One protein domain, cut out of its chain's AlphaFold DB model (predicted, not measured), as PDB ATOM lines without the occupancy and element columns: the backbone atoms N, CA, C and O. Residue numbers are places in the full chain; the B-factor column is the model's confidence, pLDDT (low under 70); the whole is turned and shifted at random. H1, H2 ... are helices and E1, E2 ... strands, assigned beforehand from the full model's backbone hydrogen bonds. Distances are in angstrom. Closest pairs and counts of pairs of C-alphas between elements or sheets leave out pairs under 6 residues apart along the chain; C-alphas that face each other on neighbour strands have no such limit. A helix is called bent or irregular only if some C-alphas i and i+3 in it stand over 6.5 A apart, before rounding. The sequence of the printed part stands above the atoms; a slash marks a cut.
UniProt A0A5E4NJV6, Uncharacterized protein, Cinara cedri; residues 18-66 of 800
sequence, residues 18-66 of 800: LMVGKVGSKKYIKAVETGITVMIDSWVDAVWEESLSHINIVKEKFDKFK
ATOM      1  N   LEU A  18     -46.250 -20.295  38.979       94.06
ATOM      2  CA  LEU A  18     -46.653 -21.561  39.590       94.06
ATOM      3  C   LEU A  18     -46.105 -22.734  38.773       94.06
ATOM      4  O   LEU A  18     -46.423 -22.872  37.595       94.06
ATOM      5  N   MET A  19     -45.366 -23.624  39.433       92.81
ATOM      6  CA  MET A  19     -44.960 -24.909  38.862       92.81
ATOM      7  C   MET A  19     -46.082 -25.935  38.992       92.81
ATOM      8  O   MET A  19     -46.598 -26.142  40.096       92.81
ATOM      9  N   VAL A  20     -46.428 -26.618  37.900       92.12
ATOM     10  CA  VAL A  20     -47.415 -27.708  37.923       92.12
ATOM     11  C   VAL A  20     -46.893 -28.984  37.275       92.12
ATOM     12  O   VAL A  20     -46.409 -28.989  36.147       92.12
ATOM     13  N   GLY A  21     -47.063 -30.099  37.987       88.38
ATOM     14  CA  GLY A  21     -46.878 -31.431  37.417       88.38
ATOM     15  C   GLY A  21     -48.075 -31.898  36.579       88.38
ATOM     16  O   GLY A  21     -47.904 -32.811  35.779       88.38
ATOM     17  N   LYS A  22     -49.260 -31.296  36.776       91.75
ATOM     18  CA  LYS A  22     -50.552 -31.606  36.132       91.75
ATOM     19  C   LYS A  22     -51.559 -30.467  36.381       91.75
ATOM     20  O   LYS A  22     -51.511 -29.845  37.448       91.75
ATOM     21  N   VAL A  23     -52.471 -30.207  35.441       93.69
ATOM     22  CA  VAL A  23     -53.560 -29.213  35.607       93.69
ATOM     23  C   VAL A  23     -54.641 -29.654  36.613       93.69
ATOM     24  O   VAL A  23     -54.698 -30.810  37.032       93.69
ATOM     25  N   GLY A  24     -55.494 -28.712  37.032       88.06
ATOM     26  CA  GLY A  24     -56.678 -28.982  37.866       88.06
ATOM     27  C   GLY A  24     -56.452 -29.044  39.383       88.06
ATOM     28  O   GLY A  24     -57.390 -29.289  40.137       88.06
ATOM     29  N   SER A  25     -55.237 -28.784  39.877       91.25
ATOM     30  CA  SER A  25     -55.024 -28.612  41.323       91.25
ATOM     31  C   SER A  25     -55.669 -27.318  41.847       91.25
ATOM     32  O   SER A  25     -55.774 -26.327  41.126       91.25
ATOM     33  N   LYS A  26     -56.012 -27.258  43.143       90.75
ATOM     34  CA  LYS A  26     -56.538 -26.022  43.770       90.75
ATOM     35  C   LYS A  26     -55.595 -24.816  43.605       90.75
ATOM     36  O   LYS A  26     -56.059 -23.689  43.476       90.75
ATOM     37  N   LYS A  27     -54.275 -25.054  43.578       91.94
ATOM     38  CA  LYS A  27     -53.266 -24.011  43.314       91.94
ATOM     39  C   LYS A  27     -53.289 -23.557  41.854       91.94
ATOM     40  O   LYS A  27     -53.168 -22.365  41.616       91.94
ATOM     41  N   TYR A  28     -53.466 -24.485  40.908       94.31
ATOM     42  CA  TYR A  28     -53.602 -24.180  39.478       94.31
ATOM     43  C   TYR A  28     -54.803 -23.269  39.223       94.31
ATOM     44  O   TYR A  28     -54.628 -22.190  38.669       94.31
ATOM     45  N   ILE A  29     -55.988 -23.663  39.704       91.56
ATOM     46  CA  ILE A  29     -57.226 -22.887  39.529       91.56
ATOM     47  C   ILE A  29     -57.029 -21.472  40.085       91.56
ATOM     48  O   ILE A  29     -57.250 -20.491  39.378       91.56
ATOM     49  N   LYS A  30     -56.484 -21.350  41.307       91.69
ATOM     50  CA  LYS A  30     -56.266 -20.031  41.907       91.69
ATOM     51  C   LYS A  30     -55.191 -19.197  41.203       91.69
ATOM     52  O   LYS A  30     -55.315 -17.976  41.160       91.69
ATOM     53  N   ALA A  31     -54.151 -19.820  40.648       92.44
ATOM     54  CA  ALA A  31     -53.139 -19.125  39.852       92.44
ATOM     55  C   ALA A  31     -53.729 -18.562  38.550       92.44
ATOM     56  O   ALA A  31     -53.466 -17.408  38.227       92.44
ATOM     57  N   VAL A  32     -54.584 -19.327  37.863       92.25
ATOM     58  CA  VAL A  32     -55.305 -18.868  36.665       92.25
ATOM     59  C   VAL A  32     -56.232 -17.693  36.998       92.25
ATOM     60  O   VAL A  32     -56.127 -16.650  36.359       92.25
ATOM     61  N   GLU A  33     -57.058 -17.800  38.049       89.56
ATOM     62  CA  GLU A  33     -57.929 -16.700  38.515       89.56
ATOM     63  C   GLU A  33     -57.165 -15.402  38.837       89.56
ATOM     64  O   GLU A  33     -57.702 -14.309  38.680       89.56
ATOM     65  N   THR A  34     -55.933 -15.518  39.341       90.69
ATOM     66  CA  THR A  34     -55.109 -14.378  39.785       90.69
ATOM     67  C   THR A  34     -54.108 -13.899  38.732       90.69
ATOM     68  O   THR A  34     -53.347 -12.970  38.997       90.69
ATOM     69  N   GLY A  35     -54.092 -14.503  37.538       90.31
ATOM     70  CA  GLY A  35     -53.166 -14.148  36.458       90.31
ATOM     71  C   GLY A  35     -51.701 -14.532  36.715       90.31
ATOM     72  O   GLY A  35     -50.803 -13.989  36.072       90.31
ATOM     73  N   ILE A  36     -51.432 -15.455  37.645       93.06
ATOM     74  CA  ILE A  36     -50.085 -15.973  37.911       93.06
ATOM     75  C   ILE A  36     -49.683 -16.925  36.781       93.06
ATOM     76  O   ILE A  36     -50.381 -17.894  36.489       93.06
ATOM     77  N   THR A  37     -48.517 -16.687  36.176       92.00
ATOM     78  CA  THR A  37     -48.003 -17.511  35.070       92.00
ATOM     79  C   THR A  37     -47.816 -18.967  35.508       92.00
ATOM     80  O   THR A  37     -47.048 -19.250  36.428       92.00
ATOM     81  N   VAL A  38     -48.479 -19.909  34.837       94.81
ATOM     82  CA  VAL A  38     -48.358 -21.344  35.135       94.81
ATOM     83  C   VAL A  38     -47.353 -22.001  34.187       94.81
ATOM     84  O   VAL A  38     -47.517 -21.936  32.968       94.81
ATOM     85  N   MET A  39     -46.341 -22.668  34.745       94.06
ATOM     86  CA  MET A  39     -45.231 -23.293  34.017       94.06
ATOM     87  C   MET A  39     -45.162 -24.803  34.282       94.06
ATOM     88  O   MET A  39     -45.460 -25.266  35.389       94.06
ATOM     89  N   ILE A  40     -44.744 -25.574  33.276       94.00
ATOM     90  CA  ILE A  40     -44.467 -27.013  33.425       94.00
ATOM     91  C   ILE A  40     -43.138 -27.257  34.145       94.00
ATOM     92  O   ILE A  40     -42.238 -26.421  34.092       94.00
ATOM     93  N   ASP A  41     -43.014 -28.416  34.793       90.06
ATOM     94  CA  ASP A  41     -41.827 -28.879  35.535       90.06
ATOM     95  C   ASP A  41     -40.479 -28.585  34.837       90.06
ATOM     96  O   ASP A  41     -39.618 -27.933  35.436       90.06
ATOM     97  N   SER A  42     -40.332 -28.945  33.558       89.81
ATOM     98  CA  SER A  42     -39.098 -28.748  32.768       89.81
ATOM     99  C   SER A  42     -38.660 -27.290  32.543       89.81
ATOM    100  O   SER A  42     -37.545 -27.045  32.075       89.81
ATOM    101  N   TRP A  43     -39.484 -26.297  32.902       91.06
ATOM    102  CA  TRP A  43     -39.082 -24.887  32.882       91.06
ATOM    103  C   TRP A  43     -37.902 -24.603  33.817       91.06
ATOM    104  O   TRP A  43     -37.025 -23.818  33.463       91.06
ATOM    105  N   VAL A  44     -37.859 -25.231  34.999       88.25
ATOM    106  CA  VAL A  44     -36.808 -24.962  35.998       88.25
ATOM    107  C   VAL A  44     -35.442 -25.384  35.464       88.25
ATOM    108  O   VAL A  44     -34.493 -24.607  35.551       88.25
ATOM    109  N   ASP A  45     -35.367 -26.561  34.843       87.75
ATOM    110  CA  ASP A  45     -34.147 -27.075  34.217       87.75
ATOM    111  C   ASP A  45     -33.710 -26.178  33.048       87.75
ATOM    112  O   ASP A  45     -32.536 -25.847  32.908       87.75
ATOM    113  N   ALA A  46     -34.659 -25.693  32.243       87.44
ATOM    114  CA  ALA A  46     -34.356 -24.785  31.141       87.44
ATOM    115  C   ALA A  46     -33.838 -23.413  31.605       87.44
ATOM    116  O   ALA A  46     -32.941 -22.853  30.976       87.44
ATOM    117  N   VAL A  47     -34.379 -22.861  32.698       85.19
ATOM    118  CA  VAL A  47     -33.846 -21.628  33.305       85.19
ATOM    119  C   VAL A  47     -32.479 -21.894  33.943       85.19
ATOM    120  O   VAL A  47     -31.632 -21.004  33.924       85.19
ATOM    121  N   TRP A  48     -32.231 -23.098  34.474       83.88
ATOM    122  CA  TRP A  48     -30.924 -23.487  35.013       83.88
ATOM    123  C   TRP A  48     -29.858 -23.497  33.919       83.88
ATOM    124  O   TRP A  48     -28.893 -22.741  34.031       83.88
ATOM    125  N   GLU A  49     -30.068 -24.250  32.839       84.62
ATOM    126  CA  GLU A  49     -29.127 -24.321  31.714       84.62
ATOM    127  C   GLU A  49     -28.884 -22.942  31.078       84.62
ATOM    128  O   GLU A  49     -27.736 -22.552  30.855       84.62
ATOM    129  N   GLU A  50     -29.932 -22.135  30.871       80.25
ATOM    130  CA  GLU A  50     -29.764 -20.776  30.341       80.25
ATOM    131  C   GLU A  50     -28.995 -19.869  31.326       80.25
ATOM    132  O   GLU A  50     -28.196 -19.044  30.885       80.25
ATOM    133  N   SER A  51     -29.152 -20.048  32.646       76.94
ATOM    134  CA  SER A  51     -28.405 -19.287  33.667       76.94
ATOM    135  C   SER A  51     -26.911 -19.634  33.745       76.94
ATOM    136  O   SER A  51     -26.129 -18.844  34.274       76.94
ATOM    137  N   LEU A  52     -26.500 -20.782  33.191       76.81
ATOM    138  CA  LEU A  52     -25.088 -21.127  32.988       76.81
ATOM    139  C   LEU A  52     -24.490 -20.401  31.766       76.81
ATOM    140  O   LEU A  52     -23.268 -20.277  31.661       76.81
ATOM    141  N   SER A  53     -25.330 -19.889  30.859       69.44
ATOM    142  CA  SER A  53     -24.911 -19.049  29.737       69.44
ATOM    143  C   SER A  53     -24.829 -17.571  30.154       69.44
ATOM    144  O   SER A  53     -25.695 -17.046  30.848       69.44
ATOM    145  N   HIS A  54     -23.779 -16.861  29.733       55.28
ATOM    146  CA  HIS A  54     -23.496 -15.483  30.171       55.28
ATOM    147  C   HIS A  54     -24.377 -14.397  29.496       55.28
ATOM    148  O   HIS A  54     -23.882 -13.318  29.168       55.28
ATOM    149  N   ILE A  55     -25.664 -14.663  29.238       58.38
ATOM    150  CA  ILE A  55     -26.553 -13.784  28.454       58.38
ATOM    151  C   ILE A  55     -27.833 -13.450  29.237       58.38
ATOM    152  O   ILE A  55     -28.385 -14.282  29.949       58.38
ATOM    153  N   ASN A  56     -28.321 -12.214  29.086       57.53
ATOM    154  CA  ASN A  56     -29.579 -11.761  29.685       57.53
ATOM    155  C   ASN A  56     -30.755 -12.678  29.303       57.53
ATOM    156  O   ASN A  56     -31.075 -12.846  28.125       57.53
ATOM    157  N   ILE A  57     -31.434 -13.203  30.324       58.25
ATOM    158  CA  ILE A  57     -32.595 -14.090  30.207       58.25
ATOM    159  C   ILE A  57     -33.785 -13.306  29.625       58.25
ATOM    160  O   ILE A  57     -34.466 -12.558  30.330       58.25
ATOM    161  N   VAL A  58     -34.049 -13.471  28.327       60.97
ATOM    162  CA  VAL A  58     -35.222 -12.885  27.655       60.97
ATOM    163  C   VAL A  58     -36.461 -13.720  27.987       60.97
ATOM    164  O   VAL A  58     -36.499 -14.908  27.668       60.97
ATOM    165  N   LYS A  59     -37.485 -13.104  28.598       61.81
ATOM    166  CA  LYS A  59     -38.719 -13.793  29.039       61.81
ATOM    167  C   LYS A  59     -39.387 -14.623  27.933       61.81
ATOM    168  O   LYS A  59     -39.786 -15.753  28.190       61.81
ATOM    169  N   GLU A  60     -39.433 -14.092  26.713       65.06
ATOM    170  CA  GLU A  60     -40.079 -14.711  25.542       65.06
ATOM    171  C   GLU A  60     -39.503 -16.097  25.187       65.06
ATOM    172  O   GLU A  60     -40.220 -16.964  24.691       65.06
ATOM    173  N   LYS A  61     -38.230 -16.384  25.520       75.31
ATOM    174  CA  LYS A  61     -37.632 -17.719  25.303       75.31
ATOM    175  C   LYS A  61     -38.348 -18.840  26.069       75.31
ATOM    176  O   LYS A  61     -38.209 -20.012  25.703       75.31
ATOM    177  N   PHE A  62     -39.076 -18.501  27.134       83.69
ATOM    178  CA  PHE A  62     -39.690 -19.464  28.044       83.69
ATOM    179  C   PHE A  62     -41.188 -19.666  27.816       83.69
ATOM    180  O   PHE A  62     -41.764 -20.547  28.449       83.69
ATOM    181  N   ASP A  63     -41.812 -18.943  26.880       85.25
ATOM    182  CA  ASP A  63     -43.243 -19.093  26.582       85.25
ATOM    183  C   ASP A  63     -43.616 -20.525  26.164       85.25
ATOM    184  O   ASP A  63     -44.692 -21.006  26.510       85.25
ATOM    185  N   LYS A  64     -42.683 -21.259  25.540       87.25
ATOM    186  CA  LYS A  64     -42.821 -22.690  25.207       87.25
ATOM    187  C   LYS A  64     -42.993 -23.632  26.412       87.25
ATOM    188  O   LYS A  64     -43.318 -24.797  26.216       87.25
ATOM    189  N   PHE A  65     -42.737 -23.159  27.635       91.06
ATOM    190  CA  PHE A  65     -42.920 -23.914  28.881       91.06
ATOM    191  C   PHE A  65     -44.160 -23.476  29.680       91.06
ATOM    192  O   PHE A  65     -44.378 -23.971  30.790       91.06
ATOM    193  N   LYS A  66     -44.979 -22.555  29.149       92.56
ATOM    194  CA  LYS A  66     -46.308 -22.280  29.710       92.56
ATOM    195  C   LYS A  66     -47.132 -23.563  29.699       92.56
ATOM    196  O   LYS A  66     -47.072 -24.332  28.745       92.56
TER     197      LYS A  66
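Overview. This is residues 18 to 66 of the 800 residues of an uncharacterized protein of Cinara cedri (UniProt A0A5E4NJV6). A short pair of parallel strands, E1 and E2, lies near the middle of a rod-like, loosely built domain, with helix H1 packed beside it towards one end and helix H2 reaching away from it towards the other. Past H2 the backbone turns round in an open loop and folds back through H3, whose last residues come close to E2; residues 51 to 56, of which 51 and 52 belong to H2, stand free. The printed part has 49 residues, with three named helices and two named strands in the order E1, H1, E2, H2, H3; its class is mixed, helices and strands. The whole is loose, with a radius of gyration of the C-alphas of 12.3 A, and spans 37 by 18 by 13 A.

Along the chain. E1 is residues 18 to 20, starting at C-alpha 18 at (-46.653, -21.561, 39.590). H1 is residues 26 to 33 and measures 10.8 A from first to last C-alpha. E2 is residues 37 to 40, 10.3 A long. H2, residues 43 to 52, is the longest helix at 14.5 A and ends with C-alpha 52 at (-25.088, -21.127, 32.988). H3, residues 59 to 65, is 11.0 A long and ends with C-alpha 65 at (-42.920, -23.914, 28.881); it is irregular, with C-alphas 61 and 64 7.2 A apart.

Arrangement. E1 and E2 are parallel neighbours, with 31 degrees between their directions. N 18 and O 37 are 2.9 A apart and N 20 and O 39 are 3.0 A apart, both within hydrogen-bond range. E1, H1 and E2 form a strand-helix-strand unit, two parallel neighbour strands with a helix between them along the chain, and its crossover is right-handed. The closest C-alphas of E1 and H1 are those of Leu 18 and Ala 31, 6.9 A apart; those of H1 and E2 are Ala 31 and Val 38, 7.1 A apart. The closest C-alphas of E2 and H3 are those of Met 39 and Phe 65, 5.7 A apart. H2 and H3 are close but not clearly touching, their closest C-alphas being those of Trp 43 and Phe 65 at 5.6 A. They run opposite ways at a steep tilt of 40 degrees. H1 is apart from H2 and H3, and E1 and H2 are only just apart, at 8.4 A. Every O i to N i+4 pair is within hydrogen-bond range in H1 and H2; in H3 it is 0 of 3, with 3 of 4 O i to N i+3 pairs within range.

Size, cuts and confidence. The two C-alphas farthest apart are those of Lys 26 and His 54, at 37.3 A. The printed part has no cut. The links E1 to H1, H1 to E2 and E2 to H2 are tight, and H2 to H3 is short. The mean pLDDT of the printed part is 84.5; residues 53 to 60, of which 59 and 60 belong to H3, are under 70.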